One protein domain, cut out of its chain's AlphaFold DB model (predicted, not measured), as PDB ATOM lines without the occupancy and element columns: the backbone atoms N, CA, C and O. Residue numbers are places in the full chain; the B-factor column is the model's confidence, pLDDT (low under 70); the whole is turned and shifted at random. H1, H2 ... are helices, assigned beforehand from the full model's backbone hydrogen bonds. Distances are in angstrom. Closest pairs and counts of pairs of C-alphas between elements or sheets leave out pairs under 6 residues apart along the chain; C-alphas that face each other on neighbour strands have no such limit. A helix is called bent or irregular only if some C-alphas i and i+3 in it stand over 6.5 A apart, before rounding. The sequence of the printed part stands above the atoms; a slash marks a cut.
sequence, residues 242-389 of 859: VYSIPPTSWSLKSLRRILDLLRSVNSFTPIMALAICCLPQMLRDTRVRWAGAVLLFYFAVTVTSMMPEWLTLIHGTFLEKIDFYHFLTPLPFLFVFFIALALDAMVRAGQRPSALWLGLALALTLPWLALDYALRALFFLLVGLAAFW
ATOM      1  N   VAL A 242       2.587  57.309   1.797       60.34
ATOM      2  CA  VAL A 242       2.478  57.729   0.393       60.34
ATOM      3  C   VAL A 242       1.682  56.655  -0.340       60.34
ATOM      4  O   VAL A 242       2.199  55.570  -0.599       60.34
ATOM      5  N   TYR A 243       0.414  56.931  -0.658       59.75
ATOM      6  CA  TYR A 243      -0.399  56.041  -1.488       59.75
ATOM      7  C   TYR A 243       0.022  56.205  -2.951       59.75
ATOM      8  O   TYR A 243      -0.733  56.687  -3.788       59.75
ATOM      9  N   SER A 244       1.248  55.808  -3.289       53.50
ATOM     10  CA  SER A 244       1.666  55.694  -4.684       53.50
ATOM     11  C   SER A 244       1.061  54.415  -5.259       53.50
ATOM     12  O   SER A 244       1.764  53.425  -5.471       53.50
ATOM     13  N   ILE A 245      -0.261  54.387  -5.444       56.81
ATOM     14  CA  ILE A 245      -0.876  53.299  -6.194       56.81
ATOM     15  C   ILE A 245      -0.691  53.648  -7.666       56.81
ATOM     16  O   ILE A 245      -1.288  54.619  -8.131       56.81
ATOM     17  N   PRO A 246       0.155  52.910  -8.411       57.97
ATOM     18  CA  PRO A 246       0.273  53.147  -9.836       57.97
ATOM     19  C   PRO A 246      -1.124  53.002 -10.453       57.97
ATOM     20  O   PRO A 246      -1.832  52.059 -10.082       57.97
ATOM     21  N   PRO A 247      -1.539  53.907 -11.356       57.31
ATOM     22  CA  PRO A 247      -2.821  53.803 -12.036       57.31
ATOM     23  C   PRO A 247      -2.815  52.522 -12.874       57.31
ATOM     24  O   PRO A 247      -2.321  52.485 -13.997       57.31
ATOM     25  N   THR A 248      -3.293  51.424 -12.298       56.81
ATOM     26  CA  THR A 248      -3.451  50.163 -13.011       56.81
ATOM     27  C   THR A 248      -4.802  50.176 -13.692       56.81
ATOM     28  O   THR A 248      -5.806  50.444 -13.041       56.81
ATOM     29  N   SER A 249      -4.843  49.842 -14.978       58.25
ATOM     30  CA  SER A 249      -6.097  49.564 -15.676       58.25
ATOM     31  C   SER A 249      -6.881  48.472 -14.940       58.25
ATOM     32  O   SER A 249      -6.290  47.476 -14.498       58.25
ATOM     33  N   TRP A 250      -8.202  48.643 -14.849       59.72
ATOM     34  CA  TRP A 250      -9.128  47.626 -14.352       59.72
ATOM     35  C   TRP A 250      -8.768  46.256 -14.930       59.72
ATOM     36  O   TRP A 250      -8.755  46.050 -16.140       59.72
ATOM     37  N   SER A 251      -8.426  45.318 -14.053       67.56
ATOM     38  CA  SER A 251      -8.087  43.947 -14.429       67.56
ATOM     39  C   SER A 251      -8.782  42.984 -13.478       67.56
ATOM     40  O   SER A 251      -9.213  43.373 -12.391       67.56
ATOM     41  N   LEU A 252      -8.821  41.697 -13.831       72.81
ATOM     42  CA  LEU A 252      -9.244  40.609 -12.936       72.81
ATOM     43  C   LEU A 252      -8.560  40.661 -11.550       72.81
ATOM     44  O   LEU A 252      -9.072  40.105 -10.580       72.81
ATOM     45  N   LYS A 253      -7.432  41.378 -11.421       73.12
ATOM     46  CA  LYS A 253      -6.765  41.643 -10.141       73.12
ATOM     47  C   LYS A 253      -7.602  42.508  -9.190       73.12
ATOM     48  O   LYS A 253      -7.521  42.269  -7.992       73.12
ATOM     49  N   SER A 254      -8.404  43.461  -9.672       72.25
ATOM     50  CA  SER A 254      -9.292  44.275  -8.820       72.25
ATOM     51  C   SER A 254     -10.424  43.427  -8.244       72.25
ATOM     52  O   SER A 254     -10.664  43.474  -7.041       72.25
ATOM     53  N   LEU A 255     -11.030  42.551  -9.057       75.62
ATOM     54  CA  LEU A 255     -12.001  41.569  -8.568       75.62
ATOM     55  C   LEU A 255     -11.361  40.633  -7.537       75.62
ATOM     56  O   LEU A 255     -11.907  40.448  -6.456       75.62
ATOM     57  N   ARG A 256     -10.161  40.109  -7.819       78.38
ATOM     58  CA  ARG A 256      -9.411  39.305  -6.846       78.38
ATOM     59  C   ARG A 256      -9.127  40.077  -5.558       78.38
ATOM     60  O   ARG A 256      -9.221  39.476  -4.504       78.38
ATOM     61  N   ARG A 257      -8.828  41.381  -5.610       72.88
ATOM     62  CA  ARG A 257      -8.665  42.216  -4.405       72.88
ATOM     63  C   ARG A 257      -9.963  42.366  -3.627       72.88
ATOM     64  O   ARG A 257      -9.907  42.293  -2.413       72.88
ATOM     65  N   ILE A 258     -11.106  42.538  -4.292       75.50
ATOM     66  CA  ILE A 258     -12.419  42.561  -3.627       75.50
ATOM     67  C   ILE A 258     -12.690  41.210  -2.958       75.50
ATOM     68  O   ILE A 258     -13.127  41.166  -1.815       75.50
ATOM     69  N   LEU A 259     -12.382  40.099  -3.629       75.38
ATOM     70  CA  LEU A 259     -12.536  38.763  -3.053       75.38
ATOM     71  C   LEU A 259     -11.545  38.505  -1.909       75.38
ATOM     72  O   LEU A 259     -11.936  37.965  -0.883       75.38
ATOM     73  N   ASP A 260     -10.283  38.909  -2.053       71.44
ATOM     74  CA  ASP A 260      -9.256  38.835  -1.008       71.44
ATOM     75  C   ASP A 260      -9.619  39.742   0.172       71.44
ATOM     76  O   ASP A 260      -9.345  39.391   1.312       71.44
ATOM     77  N   LEU A 261     -10.268  40.878  -0.080       71.88
ATOM     78  CA  LEU A 261     -10.802  41.766   0.939       71.88
ATOM     79  C   LEU A 261     -11.939  41.081   1.693       71.88
ATOM     80  O   LEU A 261     -11.865  40.983   2.912       71.88
ATOM     81  N   LEU A 262     -12.938  40.552   0.983       70.69
ATOM     82  CA  LEU A 262     -14.035  39.785   1.581       70.69
ATOM     83  C   LEU A 262     -13.525  38.586   2.383       70.69
ATOM     84  O   LEU A 262     -14.051  38.317   3.457       70.69
ATOM     85  N   ARG A 263     -12.460  37.929   1.906       68.00
ATOM     86  CA  ARG A 263     -11.720  36.915   2.665       68.00
ATOM     87  C   ARG A 263     -11.024  37.520   3.877       68.00
ATOM     88  O   ARG A 263     -11.127  36.980   4.956       68.00
ATOM     89  N   SER A 264     -10.332  38.647   3.755       62.44
ATOM     90  CA  SER A 264      -9.615  39.249   4.888       62.44
ATOM     91  C   SER A 264     -10.551  39.661   6.024       62.44
ATOM     92  O   SER A 264     -10.144  39.629   7.183       62.44
ATOM     93  N   VAL A 265     -11.825  39.938   5.722       65.69
ATOM     94  CA  VAL A 265     -12.868  40.134   6.736       65.69
ATOM     95  C   VAL A 265     -13.543  38.826   7.153       65.69
ATOM     96  O   VAL A 265     -14.755  38.748   7.340       65.69
ATOM     97  N   ASN A 266     -12.710  37.802   7.359       57.59
ATOM     98  CA  ASN A 266     -13.021  36.447   7.823       57.59
ATOM     99  C   ASN A 266     -13.983  36.388   9.030       57.59
ATOM    100  O   ASN A 266     -14.710  35.410   9.203       57.59
ATOM    101  N   SER A 267     -14.046  37.445   9.849       59.56
ATOM    102  CA  SER A 267     -15.004  37.589  10.957       59.56
ATOM    103  C   SER A 267     -16.469  37.632  10.489       59.56
ATOM    104  O   SER A 267     -17.374  37.342  11.272       59.56
ATOM    105  N   PHE A 268     -16.730  38.000   9.230       66.62
ATOM    106  CA  PHE A 268     -18.079  38.221   8.700       66.62
ATOM    107  C   PHE A 268     -18.670  37.017   7.978       66.62
ATOM    108  O   PHE A 268     -19.877  37.007   7.749       66.62
ATOM    109  N   THR A 269     -17.880  35.993   7.645       67.25
ATOM    110  CA  THR A 269     -18.333  34.875   6.799       67.25
ATOM    111  C   THR A 269     -19.614  34.198   7.312       67.25
ATOM    112  O   THR A 269     -20.541  34.027   6.516       67.25
ATOM    113  N   PRO A 270     -19.765  33.892   8.619       68.75
ATOM    114  CA  PRO A 270     -21.004  33.295   9.121       68.75
ATOM    115  C   PRO A 270     -22.220  34.224   9.019       68.75
ATOM    116  O   PRO A 270     -23.332  33.790   8.720       68.75
ATOM    117  N   ILE A 271     -22.009  35.518   9.246       79.19
ATOM    118  CA  ILE A 271     -23.066  36.530   9.214       79.19
ATOM    119  C   ILE A 271     -23.487  36.790   7.770       79.19
ATOM    120  O   ILE A 271     -24.673  36.890   7.480       79.19
ATOM    121  N   MET A 272     -22.534  36.823   6.844       80.62
ATOM    122  CA  MET A 272     -22.811  36.922   5.419       80.62
ATOM    123  C   MET A 272     -23.634  35.719   4.933       80.62
ATOM    124  O   MET A 272     -24.593  35.913   4.191       80.62
ATOM    125  N   ALA A 273     -23.340  34.501   5.411       78.69
ATOM    126  CA  ALA A 273     -24.151  33.310   5.132       78.69
ATOM    127  C   ALA A 273     -25.616  33.515   5.552       78.69
ATOM    128  O   ALA A 273     -26.540  33.319   4.762       78.69
ATOM    129  N   LEU A 274     -25.822  33.970   6.792       79.00
ATOM    130  CA  LEU A 274     -27.154  34.258   7.325       79.00
ATOM    131  C   LEU A 274     -27.855  35.373   6.539       79.00
ATOM    132  O   LEU A 274     -29.052  35.271   6.272       79.00
ATOM    133  N   ALA A 275     -27.127  36.409   6.122       85.12
ATOM    134  CA  ALA A 275     -27.667  37.472   5.284       85.12
ATOM    135  C   ALA A 275     -28.116  36.935   3.915       85.12
ATOM    136  O   ALA A 275     -29.217  37.247   3.469       85.12
ATOM    137  N   ILE A 276     -27.340  36.050   3.285       83.81
ATOM    138  CA  ILE A 276     -27.730  35.398   2.025       83.81
ATOM    139  C   ILE A 276     -29.028  34.596   2.204       83.81
ATOM    140  O   ILE A 276     -29.935  34.719   1.379       83.81
ATOM    141  N   CYS A 277     -29.181  33.850   3.307       80.50
ATOM    142  CA  CYS A 277     -30.436  33.151   3.616       80.50
ATOM    143  C   CYS A 277     -31.647  34.090   3.743       80.50
ATOM    144  O   CYS A 277     -32.785  33.660   3.545       80.50
ATOM    145  N   CYS A 278     -31.408  35.353   4.098       86.00
ATOM    146  CA  CYS A 278     -32.432  36.362   4.342       86.00
ATOM    147  C   CYS A 278     -32.815  37.171   3.091       86.00
ATOM    148  O   CYS A 278     -33.850  37.836   3.104       86.00
ATOM    149  N   LEU A 279     -32.054  37.088   1.990       89.12
ATOM    150  CA  LEU A 279     -32.339  37.812   0.739       89.12
ATOM    151  C   LEU A 279     -33.774  37.645   0.204       89.12
ATOM    152  O   LEU A 279     -34.355  38.645  -0.218       89.12
ATOM    153  N   PRO A 280     -34.418  36.461   0.258       90.75
ATOM    154  CA  PRO A 280     -35.795  36.301  -0.225       90.75
ATOM    155  C   PRO A 280     -36.796  37.197   0.493       90.75
ATOM    156  O   PRO A 280     -37.810  37.586  -0.087       90.75
ATOM    157  N   GLN A 281     -36.517  37.540   1.752       91.00
ATOM    158  CA  GLN A 281     -37.386  38.406   2.538       91.00
ATOM    159  C   GLN A 281     -37.352  39.854   2.040       91.00
ATOM    160  O   GLN A 281     -38.332  40.566   2.231       91.00
ATOM    161  N   MET A 282     -36.321  40.276   1.296       91.75
ATOM    162  CA  MET A 282     -36.319  41.584   0.623       91.75
ATOM    163  C   MET A 282     -37.441  41.716  -0.412       91.75
ATOM    164  O   MET A 282     -37.925  42.816  -0.674       91.75
ATOM    165  N   LEU A 283     -37.864  40.607  -1.021       91.25
ATOM    166  CA  LEU A 283     -38.971  40.624  -1.974       91.25
ATOM    167  C   LEU A 283     -40.322  40.721  -1.255       91.25
ATOM    168  O   LEU A 283     -41.253  41.310  -1.799       91.25
ATOM    169  N   ARG A 284     -40.411  40.199  -0.027       90.69
ATOM    170  CA  ARG A 284     -41.667  39.999   0.713       90.69
ATOM    171  C   ARG A 284     -41.992  41.097   1.721       90.69
ATOM    172  O   ARG A 284     -43.164  41.377   1.928       90.69
ATOM    173  N   ASP A 285     -40.984  41.702   2.343       92.44
ATOM    174  CA  ASP A 285     -41.161  42.708   3.390       92.44
ATOM    175  C   ASP A 285     -40.436  44.009   3.025       92.44
ATOM    176  O   ASP A 285     -39.233  44.030   2.749       92.44
ATOM    177  N   THR A 286     -41.170  45.122   3.042       89.38
ATOM    178  CA  THR A 286     -40.660  46.443   2.655       89.38
ATOM    179  C   THR A 286     -39.548  46.945   3.579       89.38
ATOM    180  O   THR A 286     -38.611  47.587   3.108       89.38
ATOM    181  N   ARG A 287     -39.583  46.645   4.885       91.06
ATOM    182  CA  ARG A 287     -38.520  47.053   5.822       91.06
ATOM    183  C   ARG A 287     -37.240  46.287   5.545       91.06
ATOM    184  O   ARG A 287     -36.165  46.882   5.516       91.06
ATOM    185  N   VAL A 288     -37.366  44.983   5.310       93.88
ATOM    186  CA  VAL A 288     -36.236  44.121   4.946       93.88
ATOM    187  C   VAL A 288     -35.645  44.562   3.611       93.88
ATOM    188  O   VAL A 288     -34.426  44.646   3.476       93.88
ATOM    189  N   ARG A 289     -36.496  44.925   2.645       93.38
ATOM    190  CA  ARG A 289     -36.087  45.484   1.352       93.38
ATOM    191  C   ARG A 289     -35.234  46.742   1.515       93.38
ATOM    192  O   ARG A 289     -34.147  46.814   0.947       93.38
ATOM    193  N   TRP A 290     -35.692  47.696   2.327       93.06
ATOM    194  CA  TRP A 290     -34.952  48.926   2.628       93.06
ATOM    195  C   TRP A 290     -33.638  48.663   3.358       93.06
ATOM    196  O   TRP A 290     -32.620  49.259   3.016       93.06
ATOM    197  N   ALA A 291     -33.628  47.741   4.322       93.00
ATOM    198  CA  ALA A 291     -32.405  47.358   5.024       93.00
ATOM    199  C   ALA A 291     -31.386  46.718   4.078       93.00
ATOM    200  O   ALA A 291     -30.208  47.066   4.125       93.00
ATOM    201  N   GLY A 292     -31.848  45.853   3.174       92.31
ATOM    202  CA  GLY A 292     -31.014  45.272   2.130       92.31
ATOM    203  C   GLY A 292     -30.459  46.330   1.176       92.31
ATOM    204  O   GLY A 292     -29.281  46.281   0.843       92.31
ATOM    205  N   ALA A 293     -31.249  47.339   0.796       89.94
ATOM    206  CA  ALA A 293     -30.766  48.440  -0.039       89.94
ATOM    207  C   ALA A 293     -29.709  49.304   0.657       89.94
ATOM    208  O   ALA A 293     -28.697  49.628   0.040       89.94
ATOM    209  N   VAL A 294     -29.898  49.639   1.939       92.00
ATOM    210  CA  VAL A 294     -28.884  50.362   2.728       92.00
ATOM    211  C   VAL A 294     -27.600  49.540   2.833       92.00
ATOM    212  O   VAL A 294     -26.519  50.079   2.611       92.00
ATOM    213  N   LEU A 295     -27.713  48.237   3.118       92.38
ATOM    214  CA  LEU A 295     -26.573  47.322   3.167       92.38
ATOM    215  C   LEU A 295     -25.831  47.275   1.823       92.38
ATOM    216  O   LEU A 295     -24.618  47.448   1.805       92.38
ATOM    217  N   LEU A 296     -26.541  47.092   0.706       89.75
ATOM    218  CA  LEU A 296     -25.947  47.033  -0.634       89.75
ATOM    219  C   LEU A 296     -25.305  48.362  -1.044       89.75
ATOM    220  O   LEU A 296     -24.196  48.360  -1.573       89.75
ATOM    221  N   PHE A 297     -25.965  49.490  -0.772       89.50
ATOM    222  CA  PHE A 297     -25.414  50.821  -1.027       89.50
ATOM    223  C   PHE A 297     -24.122  51.036  -0.242       89.50
ATOM    224  O   PHE A 297     -23.094  51.397  -0.809       89.50
ATOM    225  N   TYR A 298     -24.154  50.775   1.062       90.44
ATOM    226  CA  TYR A 298     -23.002  50.976   1.927       90.44
ATOM    227  C   TYR A 298     -21.856  50.010   1.582       90.44
ATOM    228  O   TYR A 298     -20.686  50.397   1.589       90.44
ATOM    229  N   PHE A 299     -22.181  48.773   1.205       86.69
ATOM    230  CA  PHE A 299     -21.217  47.808   0.688       86.69
ATOM    231  C   PHE A 299     -20.567  48.302  -0.610       86.69
ATOM    232  O   PHE A 299     -19.346  48.249  -0.732       86.69
ATOM    233  N   ALA A 300     -21.350  48.851  -1.543       86.06
ATOM    234  CA  ALA A 300     -20.824  49.454  -2.766       86.06
ATOM    235  C   ALA A 300     -19.888  50.632  -2.457       86.06
ATOM    236  O   ALA A 300     -18.778  50.659  -2.974       86.06
ATOM    237  N   VAL A 301     -20.274  51.542  -1.550       85.94
ATOM    238  CA  VAL A 301     -19.406  52.642  -1.085       85.94
ATOM    239  C   VAL A 301     -18.099  52.099  -0.513       85.94
ATOM    240  O   VAL A 301     -17.026  52.570  -0.882       85.94
ATOM    241  N   THR A 302     -18.178  51.075   0.336       85.56
ATOM    242  CA  THR A 302     -16.999  50.425   0.920       85.56
ATOM    243  C   THR A 302     -16.080  49.874  -0.166       85.56
ATOM    244  O   THR A 302     -14.903  50.222  -0.204       85.56
ATOM    245  N   VAL A 303     -16.615  49.085  -1.100       83.88
ATOM    246  CA  VAL A 303     -15.847  48.509  -2.212       83.88
ATOM    247  C   VAL A 303     -15.216  49.605  -3.073       83.88
ATOM    248  O   VAL A 303     -14.016  49.549  -3.332       83.88
ATOM    249  N   THR A 304     -15.984  50.623  -3.470       83.19
ATOM    250  CA  THR A 304     -15.499  51.744  -4.287       83.19
ATOM    251  C   THR A 304     -14.399  52.526  -3.579       83.19
ATOM    252  O   THR A 304     -13.391  52.841  -4.202       83.19
ATOM    253  N   SER A 305     -14.541  52.783  -2.277       81.69
ATOM    254  CA  SER A 305     -13.560  53.540  -1.490       81.69
ATOM    255  C   SER A 305     -12.186  52.865  -1.395       81.69
ATOM    256  O   SER A 305     -11.177  53.517  -1.142       81.69
ATOM    257  N   MET A 306     -12.141  51.554  -1.638       78.00
ATOM    258  CA  MET A 306     -10.926  50.741  -1.604       78.00
ATOM    259  C   MET A 306     -10.322  50.516  -2.995       78.00
ATOM    260  O   MET A 306      -9.290  49.851  -3.127       78.00
ATOM    261  N   MET A 307     -10.954  51.052  -4.041       80.62
ATOM    262  CA  MET A 307     -10.416  50.990  -5.394       80.62
ATOM    263  C   MET A 307      -9.231  51.964  -5.545       80.62
ATOM    264  O   MET A 307      -9.322  53.112  -5.110       80.62
ATOM    265  N   PRO A 308      -8.119  51.554  -6.183       75.12
ATOM    266  CA  PRO A 308      -6.986  52.424  -6.515       75.12
ATOM    267  C   PRO A 308      -7.361  53.762  -7.149       75.12
ATOM    268  O   PRO A 308      -6.775  54.794  -6.837       75.12
ATOM    269  N   GLU A 309      -8.344  53.735  -8.043       76.25
ATOM    270  CA  GLU A 309      -8.832  54.891  -8.780       76.25
ATOM    271  C   GLU A 309      -9.507  55.899  -7.853       76.25
ATOM    272  O   GLU A 309      -9.445  57.094  -8.101       76.25
ATOM    273  N   TRP A 310     -10.111  55.447  -6.751       75.75
ATOM    274  CA  TRP A 310     -10.629  56.352  -5.732       75.75
ATOM    275  C   TRP A 310      -9.502  57.139  -5.060       75.75
ATOM    276  O   TRP A 310      -9.615  58.349  -4.889       75.75
ATOM    277  N   LEU A 311      -8.379  56.481  -4.752       71.94
ATOM    278  CA  LEU A 311      -7.222  57.128  -4.127       71.94
ATOM    279  C   LEU A 311      -6.553  58.162  -5.041       71.94
ATOM    280  O   LEU A 311      -6.118  59.200  -4.550       71.94
ATOM    281  N   THR A 312      -6.527  57.941  -6.361       73.44
ATOM    282  CA  THR A 312      -6.012  58.954  -7.300       73.44
ATOM    283  C   THR A 312      -6.910  60.189  -7.377       73.44
ATOM    284  O   THR A 312      -6.413  61.289  -7.593       73.44
ATOM    285  N   LEU A 313      -8.219  60.036  -7.164       70.25
ATOM    286  CA  LEU A 313      -9.186  61.138  -7.203       70.25
ATOM    287  C   LEU A 313      -9.104  62.066  -6.001       70.25
ATOM    288  O   LEU A 313      -9.369  63.260  -6.119       70.25
ATOM    289  N   ILE A 314      -8.761  61.503  -4.850       72.00
ATOM    290  CA  ILE A 314      -8.618  62.238  -3.597       72.00
ATOM    291  C   ILE A 314      -7.159  62.569  -3.284       72.00
ATOM    292  O   ILE A 314      -6.894  63.108  -2.210       72.00
ATOM    293  N   HIS A 315      -6.223  62.255  -4.183       73.00
ATOM    294  CA  HIS A 315      -4.805  62.537  -3.998       73.00
ATOM    295  C   HIS A 315      -4.578  64.022  -3.681       73.00
ATOM    296  O   HIS A 315      -5.234  64.909  -4.228       73.00
ATOM    297  N   GLY A 316      -3.699  64.295  -2.719       67.62
ATOM    298  CA  GLY A 316      -3.423  65.632  -2.208       67.62
ATOM    299  C   GLY A 316      -4.497  66.195  -1.270       67.62
ATOM    300  O   GLY A 316      -4.269  67.239  -0.656       67.62
ATOM    301  N   THR A 317      -5.662  65.559  -1.115       69.88
ATOM    302  CA  THR A 317      -6.703  65.973  -0.152       69.88
ATOM    303  C   THR A 317      -6.506  65.297   1.211       69.88
ATOM    304  O   THR A 317      -5.796  64.299   1.322       69.88
ATOM    305  N   PHE A 318      -7.175  65.785   2.265       68.38
ATOM    306  CA  PHE A 318      -7.141  65.095   3.567       68.38
ATOM    307  C   PHE A 318      -7.745  63.688   3.498       68.38
ATOM    308  O   PHE A 318      -7.342  62.814   4.263       68.38
ATOM    309  N   LEU A 319      -8.686  63.463   2.569       70.38
ATOM    310  CA  LEU A 319      -9.330  62.170   2.370       70.38
ATOM    311  C   LEU A 319      -8.318  61.105   1.944       70.38
ATOM    312  O   LEU A 319      -8.487  59.956   2.325       70.38
ATOM    313  N   GLU A 320      -7.245  61.468   1.228       70.00
ATOM    314  CA  GLU A 320      -6.187  60.526   0.829       70.00
ATOM    315  C   GLU A 320      -5.585  59.785   2.026       70.00
ATOM    316  O   GLU A 320      -5.173  58.638   1.897       70.00
ATOM    317  N   LYS A 321      -5.524  60.423   3.201       64.44
ATOM    318  CA  LYS A 321      -4.949  59.814   4.409       64.44
ATOM    319  C   LYS A 321      -5.975  59.128   5.293       64.44
ATOM    320  O   LYS A 321      -5.585  58.518   6.289       64.44
ATOM    321  N   ILE A 322      -7.258  59.209   4.942       73.62
ATOM    322  CA  ILE A 322      -8.277  58.405   5.599       73.62
ATOM    323  C   ILE A 322      -8.052  56.966   5.175       73.62
ATOM    324  O   ILE A 322      -7.971  56.628   3.995       73.62
ATOM    325  N   ASP A 323      -7.946  56.103   6.171       76.75
ATOM    326  CA  ASP A 323      -7.872  54.685   5.925       76.75
ATOM    327  C   ASP A 323      -9.268  54.180   5.540       76.75
ATOM    328  O   ASP A 323     -10.118  53.907   6.389       76.75
ATOM    329  N   PHE A 324      -9.542  54.110   4.235       82.00
ATOM    330  CA  PHE A 324     -10.847  53.680   3.724       82.00
ATOM    331  C   PHE A 324     -11.205  52.244   4.107       82.00
ATOM    332  O   PHE A 324     -12.381  51.890   4.062       82.00
ATOM    333  N   TYR A 325     -10.249  51.440   4.592       81.56
ATOM    334  CA  TYR A 325     -10.567  50.163   5.237       81.56
ATOM    335  C   TYR A 325     -11.544  50.342   6.409       81.56
ATOM    336  O   TYR A 325     -12.307  49.428   6.715       81.56
ATOM    337  N   HIS A 326     -11.607  51.523   7.033       85.56
ATOM    338  CA  HIS A 326     -12.585  51.807   8.079       85.56
ATOM    339  C   HIS A 326     -14.037  51.793   7.588       85.56
ATOM    340  O   HIS A 326     -14.933  51.573   8.400       85.56
ATOM    341  N   PHE A 327     -14.307  51.916   6.283       88.56
ATOM    342  CA  PHE A 327     -15.660  51.710   5.761       88.56
ATOM    343  C   PHE A 327     -16.151  50.272   5.947       88.56
ATOM    344  O   PHE A 327     -17.354  50.074   6.048       88.56
ATOM    345  N   LEU A 328     -15.272  49.282   6.122       86.50
ATOM    346  CA  LEU A 328     -15.672  47.906   6.449       86.50
ATOM    347  C   LEU A 328     -16.278  47.785   7.851       86.50
ATOM    348  O   LEU A 328     -17.006  46.839   8.139       86.50
ATOM    349  N   THR A 329     -15.965  48.727   8.736       88.25
ATOM    350  CA  THR A 329     -16.191  48.582  10.177       88.25
ATOM    351  C   THR A 329     -17.667  48.623  10.581       88.25
ATOM    352  O   THR A 329     -18.029  47.882  11.493       88.25
ATOM    353  N   PRO A 330     -18.570  49.344   9.882       92.38
ATOM    354  CA  PRO A 330     -20.005  49.268  10.157       92.38
ATOM    355  C   PRO A 330     -20.745  48.131   9.438       92.38
ATOM    356  O   PRO A 330     -21.925  47.910   9.715       92.38
ATOM    357  N   LEU A 331     -20.101  47.383   8.531       90.88
ATOM    358  CA  LEU A 331     -20.732  46.229   7.875       90.88
ATOM    359  C   LEU A 331     -21.311  45.193   8.857       90.88
ATOM    360  O   LEU A 331     -22.448  44.784   8.633       90.88
ATOM    361  N   PRO A 332     -20.636  44.780   9.950       90.38
ATOM    362  CA  PRO A 332     -21.214  43.822  10.894       90.38
ATOM    363  C   PRO A 332     -22.505  44.344  11.528       90.38
ATOM    364  O   PRO A 332     -23.443  43.569  11.711       90.38
ATOM    365  N   PHE A 333     -22.597  45.651  11.793       94.19
ATOM    366  CA  PHE A 333     -23.841  46.269  12.248       94.19
ATOM    367  C   PHE A 333     -24.932  46.137  11.181       94.19
ATOM    368  O   PHE A 333     -26.019  45.646  11.477       94.19
ATOM    369  N   LEU A 334     -24.637  46.521   9.935       94.69
ATOM    370  CA  LEU A 334     -25.601  46.490   8.832       94.69
ATOM    371  C   LEU A 334     -26.088  45.078   8.505       94.69
ATOM    372  O   LEU A 334     -27.282  44.876   8.285       94.69
ATOM    373  N   PHE A 335     -25.190  44.094   8.505       92.94
ATOM    374  CA  PHE A 335     -25.565  42.707   8.281       92.94
ATOM    375  C   PHE A 335     -26.458  42.178   9.404       92.94
ATOM    376  O   PHE A 335     -27.507  41.604   9.119       92.94
ATOM    377  N   VAL A 336     -26.086  42.382  10.673       93.12
ATOM    378  CA  VAL A 336     -26.909  41.918  11.802       93.12
ATOM    379  C   VAL A 336     -28.253  42.642  11.836       93.12
ATOM    380  O   VAL A 336     -29.278  42.014  12.088       93.12
ATOM    381  N   PHE A 337     -28.271  43.937  11.522       95.62
ATOM    382  CA  PHE A 337     -29.493  44.722  11.383       95.62
ATOM    383  C   PHE A 337     -30.424  44.149  10.301       95.62
ATOM    384  O   PHE A 337     -31.605  43.910  10.564       95.62
ATOM    385  N   PHE A 338     -29.888  43.857   9.112       95.31
ATOM    386  CA  PHE A 338     -30.625  43.232   8.015       95.31
ATOM    387  C   PHE A 338     -31.165  41.841   8.386       95.31
ATOM    388  O   PHE A 338     -32.353  41.570   8.200       95.31
ATOM    389  N   ILE A 339     -30.320  40.982   8.966       92.50
ATOM    390  CA  ILE A 339     -30.697  39.633   9.412       92.50
ATOM    391  C   ILE A 339     -31.810  39.708  10.458       92.50
ATOM    392  O   ILE A 339     -32.801  38.993  10.348       92.50
ATOM    393  N   ALA A 340     -31.690  40.588  11.455       93.62
ATOM    394  CA  ALA A 340     -32.694  40.725  12.504       93.62
ATOM    395  C   ALA A 340     -34.062  41.140  11.940       93.62
ATOM    396  O   ALA A 340     -35.077  40.563  12.327       93.62
ATOM    397  N   LEU A 341     -34.101  42.090  10.998       94.31
ATOM    398  CA  LEU A 341     -35.344  42.492  10.332       94.31
ATOM    399  C   LEU A 341     -35.958  41.352   9.514       94.31
ATOM    400  O   LEU A 341     -37.162  41.121   9.599       94.31
ATOM    401  N   ALA A 342     -35.142  40.620   8.752       92.75
ATOM    402  CA  ALA A 342     -35.612  39.493   7.952       92.75
ATOM    403  C   ALA A 342     -36.174  38.362   8.822       92.75
ATOM    404  O   ALA A 342     -37.239  37.816   8.529       92.75
ATOM    405  N   LEU A 343     -35.495  38.047   9.925       88.69
ATOM    406  CA  LEU A 343     -35.949  37.051  10.888       88.69
ATOM    407  C   LEU A 343     -37.243  37.481  11.588       88.69
ATOM    408  O   LEU A 343     -38.127  36.650  11.784       88.69
ATOM    409  N   ASP A 344     -37.392  38.759  11.941       92.62
ATOM    410  CA  ASP A 344     -38.632  39.270  12.535       92.62
ATOM    411  C   ASP A 344     -39.809  39.179  11.556       92.62
ATOM    412  O   ASP A 344     -40.882  38.706  11.935       92.62
ATOM    413  N   ALA A 345     -39.596  39.546  10.287       91.12
ATOM    414  CA  ALA A 345     -40.598  39.404   9.232       91.12
ATOM    415  C   ALA A 345     -41.039  37.939   9.069       91.12
ATOM    416  O   ALA A 345     -42.234  37.646   9.012       91.12
ATOM    417  N   MET A 346     -40.088  37.000   9.094       89.12
ATOM    418  CA  MET A 346     -40.381  35.566   9.046       89.12
ATOM    419  C   MET A 346     -41.183  35.088  10.256       89.12
ATOM    420  O   MET A 346     -42.171  34.377  10.078       89.12
ATOM    421  N   VAL A 347     -40.795  35.492  11.472       87.31
ATOM    422  CA  VAL A 347     -41.514  35.134  12.707       87.31
ATOM    423  C   VAL A 347     -42.948  35.638  12.668       87.31
ATOM    424  O   VAL A 347     -43.864  34.875  12.967       87.31
ATOM    425  N   ARG A 348     -43.162  36.896  12.267       87.69
ATOM    426  CA  ARG A 348     -44.508  37.476  12.157       87.69
ATOM    427  C   ARG A 348     -45.353  36.787  11.095       87.69
ATOM    428  O   ARG A 348     -46.549  36.626  11.292       87.69
ATOM    429  N   ALA A 349     -44.733  36.366   9.996       89.44
ATOM    430  CA  ALA A 349     -45.405  35.648   8.922       89.44
ATOM    431  C   ALA A 349     -45.571  34.138   9.198       89.44
ATOM    432  O   ALA A 349     -46.093  33.428   8.341       89.44
ATOM    433  N   GLY A 350     -45.084  33.619  10.334       88.62
ATOM    434  CA  GLY A 350     -45.066  32.178  10.620       88.62
ATOM    435  C   GLY A 350     -44.216  31.362   9.633       88.62
ATOM    436  O   GLY A 350     -44.410  30.155   9.490       88.62
ATOM    437  N   GLN A 351     -43.290  32.010   8.921       85.19
ATOM    438  CA  GLN A 351     -42.487  31.400   7.865       85.19
ATOM    439  C   GLN A 351     -41.233  30.726   8.426       85.19
ATOM    440  O   GLN A 351     -40.599  31.206   9.364       85.19
ATOM    441  N   ARG A 352     -40.829  29.625   7.786       78.75
ATOM    442  CA  ARG A 352     -39.546  28.957   8.038       78.75
ATOM    443  C   ARG A 352     -38.503  29.384   7.001       78.75
ATOM    444  O   ARG A 352     -38.878  29.697   5.867       78.75
ATOM    445  N   PRO A 353     -37.202  29.382   7.350       73.81
ATOM    446  CA  PRO A 353     -36.146  29.568   6.362       73.81
ATOM    447  C   PRO A 353     -36.234  28.463   5.309       73.81
ATOM    448  O   PRO A 353     -36.490  27.303   5.635       73.81
ATOM    449  N   SER A 354     -36.056  28.822   4.038       77.44
ATOM    450  CA  SER A 354     -36.116  27.834   2.962       77.44
ATOM    451  C   SER A 354     -34.861  26.954   2.986       77.44
ATOM    452  O   SER A 354     -33.744  27.452   3.136       77.44
ATOM    453  N   ALA A 355     -35.042  25.645   2.795       75.06
ATOM    454  CA  ALA A 355     -33.929  24.700   2.699       75.06
ATOM    455  C   ALA A 355     -33.000  25.017   1.513       75.06
ATOM    456  O   ALA A 355     -31.792  24.846   1.626       75.06
ATOM    457  N   LEU A 356     -33.551  25.543   0.410       78.81
ATOM    458  CA  LEU A 356     -32.781  25.986  -0.756       78.81
ATOM    459  C   LEU A 356     -31.817  27.123  -0.394       78.81
ATOM    460  O   LEU A 356     -30.640  27.057  -0.724       78.81
ATOM    461  N   TRP A 357     -32.299  28.150   0.310       73.75
ATOM    462  CA  TRP A 357     -31.482  29.306   0.693       73.75
ATOM    463  C   TRP A 357     -30.487  28.970   1.802       73.75
ATOM    464  O   TRP A 357     -29.398  29.540   1.838       73.75
ATOM    465  N   LEU A 358     -30.828  28.014   2.667       71.88
ATOM    466  CA  LEU A 358     -29.899  27.437   3.635       71.88
ATOM    467  C   LEU A 358     -28.777  26.660   2.933       71.88
ATOM    468  O   LEU A 358     -27.604  26.870   3.226       71.88
ATOM    469  N   GLY A 359     -29.135  25.810   1.967       74.50
ATOM    470  CA  GLY A 359     -28.187  25.069   1.138       74.50
ATOM    471  C   GLY A 359     -27.294  25.996   0.316       74.50
ATOM    472  O   GLY A 359     -26.090  25.780   0.268       74.50
ATOM    473  N   LEU A 360     -27.851  27.069  -0.254       73.50
ATOM    474  CA  LEU A 360     -27.092  28.075  -0.993       73.50
ATOM    475  C   LEU A 360     -26.131  28.844  -0.084       73.50
ATOM    476  O   LEU A 360     -24.981  29.030  -0.454       73.50
ATOM    477  N   ALA A 361     -26.561  29.269   1.106       70.44
ATOM    478  CA  ALA A 361     -25.668  29.930   2.052       70.44
ATOM    479  C   ALA A 361     -24.534  29.006   2.505       70.44
ATOM    480  O   ALA A 361     -23.388  29.445   2.572       70.44
ATOM    481  N   LEU A 362     -24.825  27.725   2.750       68.81
ATOM    482  CA  LEU A 362     -23.800  26.724   3.037       68.81
ATOM    483  C   LEU A 362     -22.859  26.556   1.840       68.81
ATOM    484  O   LEU A 362     -21.657  26.679   2.014       68.81
ATOM    485  N   ALA A 363     -23.372  26.365   0.624       73.44
ATOM    486  CA  ALA A 363     -22.564  26.179  -0.582       73.44
ATOM    487  C   ALA A 363     -21.734  27.417  -0.961       73.44
ATOM    488  O   ALA A 363     -20.626  27.280  -1.467       73.44
ATOM    489  N   LEU A 364     -22.244  28.623  -0.709       67.81
ATOM    490  CA  LEU A 364     -21.537  29.880  -0.955       67.81
ATOM    491  C   LEU A 364     -20.554  30.235   0.149       67.81
ATOM    492  O   LEU A 364     -19.730  31.110  -0.077       67.81
ATOM    493  N   THR A 365     -20.627  29.600   1.318       64.69
ATOM    494  CA  THR A 365     -19.644  29.815   2.383       64.69
ATOM    495  C   THR A 365     -18.629  28.691   2.455       64.69
ATOM    496  O   THR A 365     -17.453  29.004   2.508       64.69
ATOM    497  N   LEU A 366     -19.014  27.421   2.327       66.38
ATOM    498  CA  LEU A 366     -18.144  26.234   2.406       66.38
ATOM    499  C   LEU A 366     -16.809  26.343   1.638       66.38
ATOM    500  O   LEU A 366     -15.778  26.094   2.258       66.38
ATOM    501  N   PRO A 367     -16.763  26.774   0.360       62.94
ATOM    502  CA  PRO A 367     -15.509  26.936  -0.391       62.94
ATOM    503  C   PRO A 367     -14.577  28.023   0.161       62.94
ATOM    504  O   PRO A 367     -13.408  28.095  -0.208       62.94
ATOM    505  N   TRP A 368     -15.111  28.902   1.006       58.81
ATOM    506  CA  TRP A 368     -14.428  30.039   1.618       58.81
ATOM    507  C   TRP A 368     -14.000  29.749   3.056       58.81
ATOM    508  O   TRP A 368     -13.335  30.579   3.670       58.81
ATOM    509  N   LEU A 369     -14.377  28.589   3.597       53.88
ATOM    510  CA  LEU A 369     -14.090  28.206   4.967       53.88
ATOM    511  C   LEU A 369     -12.840  27.318   4.977       53.88
ATOM    512  O   LEU A 369     -12.873  26.179   4.518       53.88
ATOM    513  N   ALA A 370     -11.748  27.798   5.576       59.59
ATOM    514  CA  ALA A 370     -10.837  26.868   6.244       59.59
ATOM    515  C   ALA A 370     -11.627  26.096   7.326       59.59
ATOM    516  O   ALA A 370     -12.657  26.582   7.797       59.59
ATOM    517  N   LEU A 371     -11.170  24.905   7.724       56.22
ATOM    518  CA  LEU A 371     -11.880  24.014   8.662       56.22
ATOM    519  C   LEU A 371     -12.388  24.732   9.939       56.22
ATOM    520  O   LEU A 371     -13.499  24.470  10.395       56.22
ATOM    521  N   ASP A 372     -11.614  25.696  10.446       54.28
ATOM    522  CA  ASP A 372     -11.979  26.703  11.463       54.28
ATOM    523  C   ASP A 372     -13.349  27.350  11.218       54.28
ATOM    524  O   ASP A 372     -14.289  27.237  12.011       54.28
ATOM    525  N   TYR A 373     -13.469  28.030  10.085       55.88
ATOM    526  CA  TYR A 373     -14.622  28.852   9.786       55.88
ATOM    527  C   TYR A 373     -15.850  27.986   9.520       55.88
ATOM    528  O   TYR A 373     -16.968  28.418   9.804       55.88
ATOM    529  N   ALA A 374     -15.658  26.757   9.029       57.59
ATOM    530  CA  ALA A 374     -16.736  25.795   8.834       57.59
ATOM    531  C   ALA A 374     -17.431  25.477  10.162       57.59
ATOM    532  O   ALA A 374     -18.659  25.439  10.217       57.59
ATOM    533  N   LEU A 375     -16.663  25.357  11.249       58.50
ATOM    534  CA  LEU A 375     -17.195  25.121  12.590       58.50
ATOM    535  C   LEU A 375     -17.897  26.361  13.162       58.50
ATOM    536  O   LEU A 375     -18.970  26.229  13.753       58.50
ATOM    537  N   ARG A 376     -17.377  27.577  12.921       60.03
ATOM    538  CA  ARG A 376     -18.077  28.826  13.296       60.03
ATOM    539  C   ARG A 376     -19.388  28.997  12.533       60.03
ATOM    540  O   ARG A 376     -20.419  29.279  13.135       60.03
ATOM    541  N   ALA A 377     -19.361  28.819  11.215       59.41
ATOM    542  CA  ALA A 377     -20.542  28.907  10.365       59.41
ATOM    543  C   ALA A 377     -21.594  27.871  10.779       59.41
ATOM    544  O   ALA A 377     -22.762  28.224  10.939       59.41
ATOM    545  N   LEU A 378     -21.172  26.630  11.051       62.50
ATOM    546  CA  LEU A 378     -22.037  25.576  11.576       62.50
ATOM    547  C   LEU A 378     -22.647  25.967  12.929       62.50
ATOM    548  O   LEU A 378     -23.849  25.801  13.116       62.50
ATOM    549  N   PHE A 379     -21.870  26.545  13.847       65.94
ATOM    550  CA  PHE A 379     -22.381  27.042  15.125       65.94
ATOM    551  C   PHE A 379     -23.489  28.090  14.948       65.94
ATOM    552  O   PHE A 379     -24.576  27.928  15.505       65.94
ATOM    553  N   PHE A 380     -23.257  29.139  14.156       62.31
ATOM    554  CA  PHE A 380     -24.262  30.184  13.929       62.31
ATOM    555  C   PHE A 380     -25.518  29.645  13.242       62.31
ATOM    556  O   PHE A 380     -26.632  30.044  13.591       62.31
ATOM    557  N   LEU A 381     -25.345  28.701  12.316       64.38
ATOM    558  CA  LEU A 381     -26.443  27.986  11.677       64.38
ATOM    559  C   LEU A 381     -27.260  27.205  12.715       64.38
ATOM    560  O   LEU A 381     -28.482  27.329  12.753       64.38
ATOM    561  N   LEU A 382     -26.597  26.445  13.594       64.56
ATOM    562  CA  LEU A 382     -27.235  25.643  14.639       64.56
ATOM    563  C   LEU A 382     -27.931  26.508  15.698       64.56
ATOM    564  O   LEU A 382     -29.037  26.171  16.114       64.56
ATOM    565  N   VAL A 383     -27.341  27.637  16.100       62.72
ATOM    566  CA  VAL A 383     -27.972  28.601  17.019       62.72
ATOM    567  C   VAL A 383     -29.196  29.246  16.381       62.72
ATOM    568  O   VAL A 383     -30.237  29.334  17.031       62.72
ATOM    569  N   GLY A 384     -29.102  29.652  15.112       61.50
ATOM    570  CA  GLY A 384     -30.249  30.143  14.354       61.50
ATOM    571  C   GLY A 384     -31.362  29.097  14.310       61.50
ATOM    572  O   GLY A 384     -32.481  29.356  14.746       61.50
ATOM    573  N   LEU A 385     -31.047  27.872  13.888       63.84
ATOM    574  CA  LEU A 385     -32.013  26.772  13.833       63.84
ATOM    575  C   LEU A 385     -32.640  26.468  15.206       63.84
ATOM    576  O   LEU A 385     -33.852  26.280  15.289       63.84
ATOM    577  N   ALA A 386     -31.852  26.481  16.287       63.66
ATOM    578  CA  ALA A 386     -32.334  26.241  17.647       63.66
ATOM    579  C   ALA A 386     -33.227  27.376  18.181       63.66
ATOM    580  O   ALA A 386     -34.204  27.105  18.879       63.66
ATOM    581  N   ALA A 387     -32.926  28.637  17.853       59.00
ATOM    582  CA  ALA A 387     -33.713  29.793  18.285       59.00
ATOM    583  C   ALA A 387     -35.099  29.855  17.621       59.00
ATOM    584  O   ALA A 387     -36.049  30.366  18.222       59.00
ATOM    585  N   PHE A 388     -35.217  29.332  16.397       57.59
ATOM    586  CA  PHE A 388     -36.442  29.391  15.595       57.59
ATOM    587  C   PHE A 388     -37.256  28.101  15.586       57.59
ATOM    588  O   PHE A 388     -38.332  28.092  14.992       57.59
ATOM    589  N   TRP A 389     -36.803  27.035  16.251       61.53
ATOM    590  CA  TRP A 389     -37.588  25.810  16.337       61.53
ATOM    591  C   TRP A 389     -38.775  26.000  17.297       61.53
ATOM    592  O   TRP A 389     -38.564  26.109  18.511       61.53
TER     593      TRP A 389
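Overview. This is residues 242 to 389 of the 859 residues of an uncharacterized protein of Deltaproteobacteria bacterium HGW-Deltaproteobacteria-8 (UniProt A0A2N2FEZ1). Two long helices, H4 and H8, lie side by side and run opposite ways; H2 packs on H8 and has H9 and H10 on its other side. H2, H9 and H10 make a rather loose up-and-down bundle, each running against the one before it in the chain, while H1 and the short H5 and H6 lie toward one end of the long axis. The printed part has 148 residues with ten named helices, H1 to H10 in order, and no named strand; its class is all helix. It is only just compact, close to loose, with a radius of gyration of the C-alphas of 17.6 A, and elongated, spanning 55 by 36 by 22 A.

Arrangement. H1, residues 252 to 264, and H2, residues 266 to 278, meet only through their link. H3, residues 281 to 284, and H4, residues 286 to 305, touch only at the corner, with C-alphas 282 and 289 closest at 4.0 A. H1 and H4 are close but not clearly touching, at 7.0 A between the C-alphas of Ile 258 and Val 303, with a steep tilt of 63 degrees. H5, residues 308 to 313, and H6, residues 318 to 321, are close but not clearly touching, at 6.1 A between C-alphas 311 and 320. H7, residues 324 to 328, touches H4, with C-alphas 302 and 327 closest at 5.2 A. H8, residues 331 to 348, touches H4 at a shallow tilt of 15 degrees, opposite ways; the closest C-alphas are those of Ala 291 and Phe 338, 5.4 A. H8 also touches H2, with C-alphas 275 and 339 closest at 5.6 A. H9, residues 355 to 368, touches H2 at a shallow tilt of 20 degrees, opposite ways, with C-alphas 273 and 361 closest at 4.8 A. H10, residues 371 to 388, touches H2 with residues 373 to 381 alone, C-alphas 270 and 377 being closest at 4.6 A. Every O i to N i+4 pair is within hydrogen-bond range in H1, H4, H5, H8 and H10; H2 has 7 of 9, H9 8 of 10 and H7 0 of 1, with 2 of 2 O i to N i+3 pairs in H7, while H3 and H6 are too short for an i+4 pair.

Along the chain. H1 begins at C-alpha 252, (-9.244, 40.609, -12.936). H4 measures 28.3 A, H10 26.1 A, H8 25.7 A and H9 20.2 A from first to last C-alpha. H2 is irregular, with C-alphas 267 and 270 7.6 A apart, and H9 only just, with C-alphas 364 and 367 6.7 A apart. H10 ends at C-alpha 388, (-36.442, 29.391, 15.595).

Size, cuts and confidence. The C-alphas of Gly 316 and Trp 389, the two farthest apart, are 55.7 A from each other. The printed part has no cut, and no link is long. Mean pLDDT of the printed part is 76.3; residues 242 to 251, 263 to 270 and 364 to 389 are among those under 70.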